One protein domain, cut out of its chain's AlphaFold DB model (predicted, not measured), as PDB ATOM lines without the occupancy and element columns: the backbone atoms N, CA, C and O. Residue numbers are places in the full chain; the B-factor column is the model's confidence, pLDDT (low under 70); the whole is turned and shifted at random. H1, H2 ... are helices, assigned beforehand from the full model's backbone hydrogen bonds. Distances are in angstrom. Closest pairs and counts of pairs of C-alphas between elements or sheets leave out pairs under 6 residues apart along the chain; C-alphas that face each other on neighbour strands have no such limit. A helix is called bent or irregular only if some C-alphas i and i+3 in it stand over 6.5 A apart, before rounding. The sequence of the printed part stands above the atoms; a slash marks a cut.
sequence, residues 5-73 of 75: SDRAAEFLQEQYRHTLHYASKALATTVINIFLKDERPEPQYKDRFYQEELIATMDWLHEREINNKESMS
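AT A GLANCE: This is residues 5 to 73 of the 75 residues of an uncharacterized protein of Erwinia sp. CPCC 100877 (UniProt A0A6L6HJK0). Three helices make a loose, drawn-out chain of parts with few contacts: H1 and H2 meet near their ends in a corner of about a right angle, and a long link, residues 36 to 50, folds back from the far end of H2 toward H1 and leads into H3. H2 reaches toward one end of the long axis and H3 toward the other, where residues 62 to 73 stick out as an arm. The printed part has 69 residues with three named helices, H1, H2 and H3 in that order, and no named strand; the class is all helix. The whole is only just loose, close to extended, with a radius of gyration of the C-alphas of 16.5 A, and it spans 58 by 19 by 17 A.

IN THESE COORDINATES: H1 holds residues 5 to 17 and is 18.4 A long from first to last C-alpha, beginning at C-alpha 5 at (-10.424, 24.887, 45.145). H2 holds residues 20 to 35 and is 22.4 A long, ending at C-alpha 35 at (9.855, 48.056, 26.657). H3 holds residues 51 to 71, is the longest helix at 30.2 A, and ends at C-alpha 71 at (-21.534, 4.471, 40.516). No helix is bent or irregular.

HOW THE PARTS SIT: H1 and H2 are close but not clearly touching, with 2 pairs of C-alphas within 8 A. Their closest C-alphas are those of Tyr 16 and Tyr 22, 6.3 A apart. Their lines are about perpendicular, at 83 degrees, and their centres are 19.6 A apart. H1 and H3 are near each other, with no pair of C-alphas within 8 A but 9 pairs within 10 A. H2 and H3 are apart, though they follow each other along the chain. In H1, H2 and H3 every O i to N i+4 pair is within hydrogen-bond range.

THE WHOLE: The two C-alphas farthest apart are those of Phe 35 and Ser 73, at 58.4 A. Residues 62 to 73, of which 62 to 71 belong to H3, stand free. Without them the body of 57 residues spans 42 by 20 by 17 A, with a radius of gyration of 13.2 A. The link from H1 to H2 is tight, with 2 residues, and the link from H2 to H3 is long, with 15 residues. The printed part has no cut. The mean pLDDT of the printed part is 70.6, and 27 residues are under 70, namely residues 46 to 63 and 65 to 73; the mean of H3 is 61.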
ATOM      1  N   SER A   5     -10.446  23.559  45.763       70.06
ATOM      2  CA  SER A   5     -10.424  24.887  45.145       70.06
ATOM      3  C   SER A   5      -9.085  25.257  44.510       70.06
ATOM      4  O   SER A   5      -9.071  25.913  43.473       70.06
ATOM      5  N   ASP A   6      -7.973  24.850  45.118       71.00
ATOM      6  CA  ASP A   6      -6.628  25.216  44.669       71.00
ATOM      7  C   ASP A   6      -6.274  24.411  43.415       71.00
ATOM      8  O   ASP A   6      -5.844  24.970  42.409       71.00
ATOM      9  N   ARG A   7      -6.615  23.115  43.415       71.88
ATOM     10  CA  ARG A   7      -6.481  22.238  42.241       71.88
ATOM     11  C   ARG A   7      -7.370  22.671  41.077       71.88
ATOM     12  O   ARG A   7      -6.944  22.633  39.927       71.88
ATOM     13  N   ALA A   8      -8.600  23.101  41.365       73.19
ATOM     14  CA  ALA A   8      -9.490  23.639  40.344       73.19
ATOM     15  C   ALA A   8      -8.927  24.936  39.741       73.19
ATOM     16  O   ALA A   8      -8.951  25.111  38.525       73.19
ATOM     17  N   ALA A   9      -8.377  25.826  40.572       72.50
ATOM     18  CA  ALA A   9      -7.759  27.063  40.107       72.50
ATOM     19  C   ALA A   9      -6.529  26.809  39.219       72.50
ATOM     20  O   ALA A   9      -6.375  27.483  38.201       72.50
ATOM     21  N   GLU A  10      -5.691  25.830  39.562       79.00
ATOM     22  CA  GLU A  10      -4.550  25.417  38.734       79.00
ATOM     23  C   GLU A  10      -4.996  24.858  37.382       79.00
ATOM     24  O   GLU A  10      -4.516  25.317  36.345       79.00
ATOM     25  N   PHE A  11      -5.972  23.945  37.378       79.81
ATOM     26  CA  PHE A  11      -6.527  23.384  36.146       79.81
ATOM     27  C   PHE A  11      -7.101  24.475  35.229       79.81
ATOM     28  O   PHE A  11      -6.848  24.490  34.025       79.81
ATOM     29  N   LEU A  12      -7.840  25.430  35.795       76.94
ATOM     30  CA  LEU A  12      -8.433  26.540  35.047       76.94
ATOM     31  C   LEU A  12      -7.371  27.499  34.492       76.94
ATOM     32  O   LEU A  12      -7.492  27.948  33.351       76.94
ATOM     33  N   GLN A  13      -6.311  27.784  35.256       82.62
ATOM     34  CA  GLN A  13      -5.173  28.563  34.764       82.62
ATOM     35  C   GLN A  13      -4.454  27.833  33.621       82.62
ATOM     36  O   GLN A  13      -4.074  28.464  32.636       82.62
ATOM     37  N   GLU A  14      -4.296  26.513  33.713       84.12
ATOM     38  CA  GLU A  14      -3.669  25.700  32.671       84.12
ATOM     39  C   GLU A  14      -4.496  25.693  31.380       84.12
ATOM     40  O   GLU A  14      -3.967  25.999  30.312       84.12
ATOM     41  N   GLN A  15      -5.812  25.476  31.464       81.50
ATOM     42  CA  GLN A  15      -6.698  25.585  30.298       81.50
ATOM     43  C   GLN A  15      -6.668  26.990  29.688       81.50
ATOM     44  O   GLN A  15      -6.612  27.146  28.466       81.50
ATOM     45  N   TYR A  16      -6.638  28.026  30.527       80.44
ATOM     46  CA  TYR A  16      -6.551  29.406  30.072       80.44
ATOM     47  C   TYR A  16      -5.276  29.680  29.263       80.44
ATOM     48  O   TYR A  16      -5.368  30.336  28.220       80.44
ATOM     49  N   ARG A  17      -4.123  29.118  29.661       82.88
ATOM     50  CA  ARG A  17      -2.844  29.236  28.931       82.88
ATOM     51  C   ARG A  17      -2.911  28.727  27.489       82.88
ATOM     52  O   ARG A  17      -2.175  29.221  26.638       82.88
ATOM     53  N   HIS A  18      -3.814  27.795  27.190       82.62
ATOM     54  CA  HIS A  18      -4.011  27.258  25.841       82.62
ATOM     55  C   HIS A  18      -4.946  28.102  24.958       82.62
ATOM     56  O   HIS A  18      -5.146  27.785  23.785       82.62
ATOM     57  N   THR A  19      -5.516  29.192  25.479       77.38
ATOM     58  CA  THR A  19      -6.437  30.046  24.718       77.38
ATOM     59  C   THR A  19      -5.710  31.134  23.920       77.38
ATOM     60  O   THR A  19      -4.704  31.698  24.351       77.38
ATOM     61  N   LEU A  20      -6.288  31.534  22.780       73.50
ATOM     62  CA  LEU A  20      -5.803  32.686  21.998       73.50
ATOM     63  C   LEU A  20      -5.802  33.997  22.805       73.50
ATOM     64  O   LEU A  20      -5.007  34.895  22.540       73.50
ATOM     65  N   HIS A  21      -6.687  34.109  23.798       74.81
ATOM     66  CA  HIS A  21      -6.766  35.280  24.668       74.81
ATOM     67  C   HIS A  21      -5.577  35.370  25.630       74.81
ATOM     68  O   HIS A  21      -5.046  36.459  25.845       74.81
ATOM     69  N   TYR A  22      -5.134  34.236  26.179       83.25
ATOM     70  CA  TYR A  22      -3.892  34.205  26.939       83.25
ATOM     71  C   TYR A  22      -2.713  34.583  26.048       83.25
ATOM     72  O   TYR A  22      -1.941  35.454  26.428       83.25
ATOM     73  N   ALA A  23      -2.613  34.019  24.840       75.50
ATOM     74  CA  ALA A  23      -1.521  34.339  23.922       75.50
ATOM     75  C   ALA A  23      -1.428  35.849  23.617       75.50
ATOM     76  O   ALA A  23      -0.339  36.423  23.654       75.50
ATOM     77  N   SER A  24      -2.561  36.522  23.384       76.38
ATOM     78  CA  SER A  24      -2.576  37.968  23.128       76.38
ATOM     79  C   SER A  24      -2.210  38.799  24.363       76.38
ATOM     80  O   SER A  24      -1.394  39.719  24.259       76.38
ATOM     81  N   LYS A  25      -2.744  38.465  25.546       80.00
ATOM     82  CA  LYS A  25      -2.391  39.149  26.801       80.00
ATOM     83  C   LYS A  25      -0.947  38.887  27.221       80.00
ATOM     84  O   LYS A  25      -0.282  39.813  27.675       80.00
ATOM     85  N   ALA A  26      -0.445  37.668  27.059       83.31
ATOM     86  CA  ALA A  26       0.932  37.302  27.371       83.31
ATOM     87  C   ALA A  26       1.916  38.065  26.476       83.31
ATOM     88  O   ALA A  26       2.907  38.597  26.975       83.31
ATOM     89  N   LEU A  27       1.607  38.213  25.181       78.12
ATOM     90  CA  LEU A  27       2.387  39.050  24.269       78.12
ATOM     91  C   LEU A  27       2.391  40.518  24.723       78.12
ATOM     92  O   LEU A  27       3.456  41.116  24.845       78.12
ATOM     93  N   ALA A  28       1.222  41.089  25.026       77.00
ATOM     94  CA  ALA A  28       1.118  42.469  25.506       77.00
ATOM     95  C   ALA A  28       1.880  42.689  26.826       77.00
ATOM     96  O   ALA A  28       2.599  43.675  26.968       77.00
ATOM     97  N   THR A  29       1.772  41.743  27.761       81.25
ATOM     98  CA  THR A  29       2.494  41.745  29.044       81.25
ATOM     99  C   THR A  29       4.000  41.687  28.804       81.25
ATOM    100  O   THR A  29       4.742  42.491  29.349       81.25
ATOM    101  N   THR A  30       4.454  40.817  27.899       81.25
ATOM    102  CA  THR A  30       5.869  40.708  27.521       81.25
ATOM    103  C   THR A  30       6.391  42.011  26.914       81.25
ATOM    104  O   THR A  30       7.470  42.470  27.280       81.25
ATOM    105  N   VAL A  31       5.624  42.654  26.027       73.12
ATOM    106  CA  VAL A  31       5.995  43.959  25.455       73.12
ATOM    107  C   VAL A  31       6.111  45.014  26.555       73.12
ATOM    108  O   VAL A  31       7.089  45.753  26.579       73.12
ATOM    109  N   ILE A  32       5.166  45.070  27.491       76.06
ATOM    110  CA  ILE A  32       5.208  46.024  28.605       76.06
ATOM    111  C   ILE A  32       6.433  45.774  29.492       76.06
ATOM    112  O   ILE A  32       7.198  46.702  29.748       76.06
ATOM    113  N   ASN A  33       6.683  44.523  29.875       75.56
ATOM    114  CA  ASN A  33       7.801  44.170  30.745       75.56
ATOM    115  C   ASN A  33       9.154  44.494  30.089       75.56
ATOM    116  O   ASN A  33      10.061  44.987  30.755       75.56
ATOM    117  N   ILE A  34       9.288  44.278  28.774       77.06
ATOM    118  CA  ILE A  34      10.537  44.532  28.041       77.06
ATOM    119  C   ILE A  34      10.726  46.022  27.729       77.06
ATOM    120  O   ILE A  34      11.797  46.574  27.984       77.06
ATOM    121  N   PHE A  35       9.716  46.684  27.161       75.06
ATOM    122  CA  PHE A  35       9.855  48.056  26.657       75.06
ATOM    123  C   PHE A  35       9.640  49.116  27.733       75.06
ATOM    124  O   PHE A  35      10.307  50.149  27.706       75.06
ATOM    125  N   LEU A  36       8.727  48.877  28.676       72.12
ATOM    126  CA  LEU A  36       8.402  49.824  29.745       72.12
ATOM    127  C   LEU A  36       9.121  49.498  31.059       72.12
ATOM    128  O   LEU A  36       9.036  50.296  31.988       72.12
ATOM    129  N   LYS A  37       9.856  48.374  31.126       79.31
ATOM    130  CA  LYS A  37      10.541  47.887  32.339       79.31
ATOM    131  C   LYS A  37       9.604  47.805  33.554       79.31
ATOM    132  O   LYS A  37      10.022  48.040  34.683       79.31
ATOM    133  N   ASP A  38       8.335  47.508  33.294       76.31
ATOM    134  CA  ASP A  38       7.269  47.373  34.285       76.31
ATOM    135  C   ASP A  38       6.976  45.879  34.450       76.31
ATOM    136  O   ASP A  38       6.439  45.276  33.529       76.31
ATOM    137  N   GLU A  39       7.389  45.257  35.558       79.06
ATOM    138  CA  GLU A  39       7.213  43.815  35.788       79.06
ATOM    139  C   GLU A  39       5.755  43.477  36.107       79.06
ATOM    140  O   GLU A  39       5.337  43.389  37.264       79.06
ATOM    141  N   ARG A  40       4.960  43.259  35.060       78.56
ATOM    142  CA  ARG A  40       3.581  42.805  35.216       78.56
ATOM    143  C   ARG A  40       3.507  41.292  35.417       78.56
ATOM    144  O   ARG A  40       4.250  40.554  34.758       78.56
ATOM    145  N   PRO A  41       2.595  40.828  36.291       79.31
ATOM    146  CA  PRO A  41       2.395  39.408  36.548       79.31
ATOM    147  C   PRO A  41       1.798  38.687  35.332       79.31
ATOM    148  O   PRO A  41       1.213  39.306  34.441       79.31
ATOM    149  N   GLU A  42       1.932  37.358  35.320       82.62
ATOM    150  CA  GLU A  42       1.318  36.501  34.303       82.62
ATOM    151  C   GLU A  42      -0.207  36.732  34.253       82.62
ATOM    152  O   GLU A  42      -0.845  36.787  35.310       82.62
ATOM    153  N   PRO A  43      -0.811  36.826  33.052       82.75
ATOM    154  CA  PRO A  43      -2.258  36.926  32.916       82.75
ATOM    155  C   PRO A  43      -2.965  35.764  33.617       82.75
ATOM    156  O   PRO A  43      -2.695  34.596  33.323       82.75
ATOM    157  N   GLN A  44      -3.922  36.069  34.490       80.44
ATOM    158  CA  GLN A  44      -4.704  35.046  35.175       80.44
ATOM    159  C   GLN A  44      -6.030  34.782  34.470       80.44
ATOM    160  O   GLN A  44      -6.634  35.679  33.876       80.44
ATOM    161  N   TYR A  45      -6.536  33.553  34.590       72.69
ATOM    162  CA  TYR A  45      -7.862  33.185  34.078       72.69
ATOM    163  C   TYR A  45      -8.978  34.053  34.689       72.69
ATOM    164  O   TYR A  45     -10.012  34.282  34.066       72.69
ATOM    165  N   LYS A  46      -8.746  34.586  35.896       69.25
ATOM    166  CA  LYS A  46      -9.659  35.476  36.627       69.25
ATOM    167  C   LYS A  46      -9.676  36.917  36.102       69.25
ATOM    168  O   LYS A  46     -10.574  37.667  36.464       69.25
ATOM    169  N   ASP A  47      -8.750  37.300  35.218       65.81
ATOM    170  CA  ASP A  47      -8.681  38.647  34.621       65.81
ATOM    171  C   ASP A  47      -9.698  38.861  33.481       65.81
ATOM    172  O   ASP A  47      -9.600  39.821  32.705       65.81
ATOM    173  N   ARG A  48     -10.646  37.937  33.313       59.34
ATOM    174  CA  ARG A  48     -11.798  38.053  32.414       59.34
ATOM    175  C   ARG A  48     -13.071  37.931  33.263       59.34
ATOM    176  O   ARG A  48     -13.073  37.284  34.305       59.34
ATOM    177  N   PHE A  49     -14.159  38.546  32.793       51.41
ATOM    178  CA  PHE A  49     -15.553  38.324  33.210       51.41
ATOM    179  C   PHE A  49     -16.006  36.851  32.991       51.41
ATOM    180  O   PHE A  49     -17.060  36.592  32.431       51.41
ATOM    181  N   TYR A  50     -15.191  35.864  33.372       51.78
ATOM    182  CA  TYR A  50     -15.442  34.426  33.220       51.78
ATOM    183  C   TYR A  50     -16.186  33.818  34.409       51.78
ATOM    184  O   TYR A  50     -16.323  32.604  34.450       51.78
ATOM    185  N   GLN A  51     -16.649  34.609  35.385       54.97
ATOM    186  CA  GLN A  51     -17.330  34.067  36.570       54.97
ATOM    187  C   GLN A  51     -18.439  33.075  36.196       54.97
ATOM    188  O   GLN A  51     -18.527  32.027  36.821       54.97
ATOM    189  N   GLU A  52     -19.206  33.351  35.143       49.84
ATOM    190  CA  GLU A  52     -20.298  32.480  34.696       49.84
ATOM    191  C   GLU A  52     -19.809  31.160  34.084       49.84
ATOM    192  O   GLU A  52     -20.271  30.098  34.492       49.84
ATOM    193  N   GLU A  53     -18.829  31.186  33.173       51.06
ATOM    194  CA  GLU A  53     -18.252  29.951  32.613       51.06
ATOM    195  C   GLU A  53     -17.483  29.147  33.672       51.06
ATOM    196  O   GLU A  53     -17.459  27.915  33.626       51.06
ATOM    197  N   LEU A  54     -16.892  29.825  34.661       58.91
ATOM    198  CA  LEU A  54     -16.202  29.185  35.776       58.91
ATOM    199  C   LEU A  54     -17.180  28.471  36.705       58.91
ATOM    200  O   LEU A  54     -16.920  27.337  37.093       58.91
ATOM    201  N   ILE A  55     -18.292  29.129  37.047       61.47
ATOM    202  CA  ILE A  55     -19.370  28.536  37.845       61.47
ATOM    203  C   ILE A  55     -19.939  27.336  37.090       61.47
ATOM    204  O   ILE A  55     -19.952  26.242  37.641       61.47
ATOM    205  N   ALA A  56     -20.259  27.489  35.801       52.25
ATOM    206  CA  ALA A  56     -20.772  26.395  34.977       52.25
ATOM    207  C   ALA A  56     -19.802  25.202  34.890       52.25
ATOM    208  O   ALA A  56     -20.221  24.047  34.936       52.25
ATOM    209  N   THR A  57     -18.493  25.462  34.803       61.12
ATOM    210  CA  THR A  57     -17.474  24.401  34.776       61.12
ATOM    211  C   THR A  57     -17.342  23.709  36.135       61.12
ATOM    212  O   THR A  57     -17.206  22.487  36.187       61.12
ATOM    213  N   MET A  58     -17.395  24.463  37.237       64.88
ATOM    214  CA  MET A  58     -17.349  23.908  38.594       64.88
ATOM    215  C   MET A  58     -18.599  23.084  38.913       64.88
ATOM    216  O   MET A  58     -18.465  22.000  39.478       64.88
ATOM    217  N   ASP A  59     -19.778  23.544  38.494       62.28
ATOM    218  CA  ASP A  59     -21.037  22.809  38.634       62.28
ATOM    219  C   ASP A  59     -20.983  21.493  37.847       62.28
ATOM    220  O   ASP A  59     -21.245  20.428  38.404       62.28
ATOM    221  N   TRP A  60     -20.521  21.531  36.592       69.44
ATOM    222  CA  TRP A  60     -20.361  20.326  35.773       69.44
ATOM    223  C   TRP A  60     -19.363  19.320  36.370       69.44
ATOM    224  O   TRP A  60     -19.611  18.111  36.377       69.44
ATOM    225  N   LEU A  61     -18.228  19.795  36.895       64.00
ATOM    226  CA  LEU A  61     -17.238  18.937  37.556       64.00
ATOM    227  C   LEU A  61     -17.793  18.315  38.841       64.00
ATOM    228  O   LEU A  61     -17.543  17.138  39.102       64.00
ATOM    229  N   HIS A  62     -18.560  19.080  39.614       69.19
ATOM    230  CA  HIS A  62     -19.186  18.612  40.845       69.19
ATOM    231  C   HIS A  62     -20.267  17.556  40.570       69.19
ATOM    232  O   HIS A  62     -20.257  16.500  41.202       69.19
ATOM    233  N   GLU A  63     -21.137  17.772  39.579       67.94
ATOM    234  CA  GLU A  63     -22.121  16.774  39.135       67.94
ATOM    235  C   GLU A  63     -21.445  15.481  38.674       67.94
ATOM    236  O   GLU A  63     -21.864  14.376  39.023       67.94
ATOM    237  N   ARG A  64     -20.347  15.599  37.925       71.31
ATOM    238  CA  ARG A  64     -19.577  14.439  37.475       71.31
ATOM    239  C   ARG A  64     -18.921  13.689  38.636       71.31
ATOM    240  O   ARG A  64     -18.864  12.461  38.602       71.31
ATOM    241  N   GLU A  65     -18.428  14.395  39.651       65.19
ATOM    242  CA  GLU A  65     -17.846  13.780  40.848       65.19
ATOM    243  C   GLU A  65     -18.906  13.048  41.685       65.19
ATOM    244  O   GLU A  65     -18.641  11.948  42.169       65.19
ATOM    245  N   ILE A  66     -20.113  13.609  41.809       62.81
ATOM    246  CA  ILE A  66     -21.259  12.950  42.454       62.81
ATOM    247  C   ILE A  66     -21.633  11.672  41.693       62.81
ATOM    248  O   ILE A  66     -21.653  10.597  42.289       62.81
ATOM    249  N   ASN A  67     -21.813  11.755  40.373       63.09
ATOM    250  CA  ASN A  67     -22.177  10.603  39.542       63.09
ATOM    251  C   ASN A  67     -21.118   9.480  39.579       63.09
ATOM    252  O   ASN A  67     -21.451   8.292  39.572       63.09
ATOM    253  N   ASN A  68     -19.831   9.834  39.661       58.69
ATOM    254  CA  ASN A  68     -18.746   8.861  39.833       58.69
ATOM    255  C   ASN A  68     -18.731   8.217  41.231       58.69
ATOM    256  O   ASN A  68     -18.328   7.065  41.365       58.69
ATOM    257  N   LYS A  69     -19.149   8.935  42.281       58.91
ATOM    258  CA  LYS A  69     -19.248   8.381  43.643       58.91
ATOM    259  C   LYS A  69     -20.461   7.468  43.802       58.91
ATOM    260  O   LYS A  69     -20.347   6.434  44.453       58.91
ATOM    261  N   GLU A  70     -21.587   7.803  43.177       57.06
ATOM    262  CA  GLU A  70     -22.788   6.958  43.185       57.06
ATOM    263  C   GLU A  70     -22.555   5.637  42.442       57.06
ATOM    264  O   GLU A  70     -22.894   4.574  42.960       57.06
ATOM    265  N   SER A  71     -21.878   5.676  41.291       54.22
ATOM    266  CA  SER A  71     -21.534   4.471  40.516       54.22
ATOM    267  C   SER A  71     -20.531   3.534  41.205       54.22
ATOM    268  O   SER A  71     -20.489   2.356  40.867       54.22
ATOM    269  N   MET A  72     -19.781   4.012  42.202       50.72
ATOM    270  CA  MET A  72     -18.899   3.197  43.051       50.72
ATOM    271  C   MET A  72     -19.555   2.707  44.355       50.72
ATOM    272  O   MET A  72     -18.925   1.983  45.118       50.72
ATOM    273  N   SER A  73     -20.791   3.126  44.645       52.78
ATOM    274  CA  SER A  73     -21.539   2.724  45.851       52.78
ATOM    275  C   SER A  73     -22.532   1.581  45.609       52.78
ATOM    276  O   SER A  73     -23.215   1.148  46.536       52.78
TER     277      SER A  73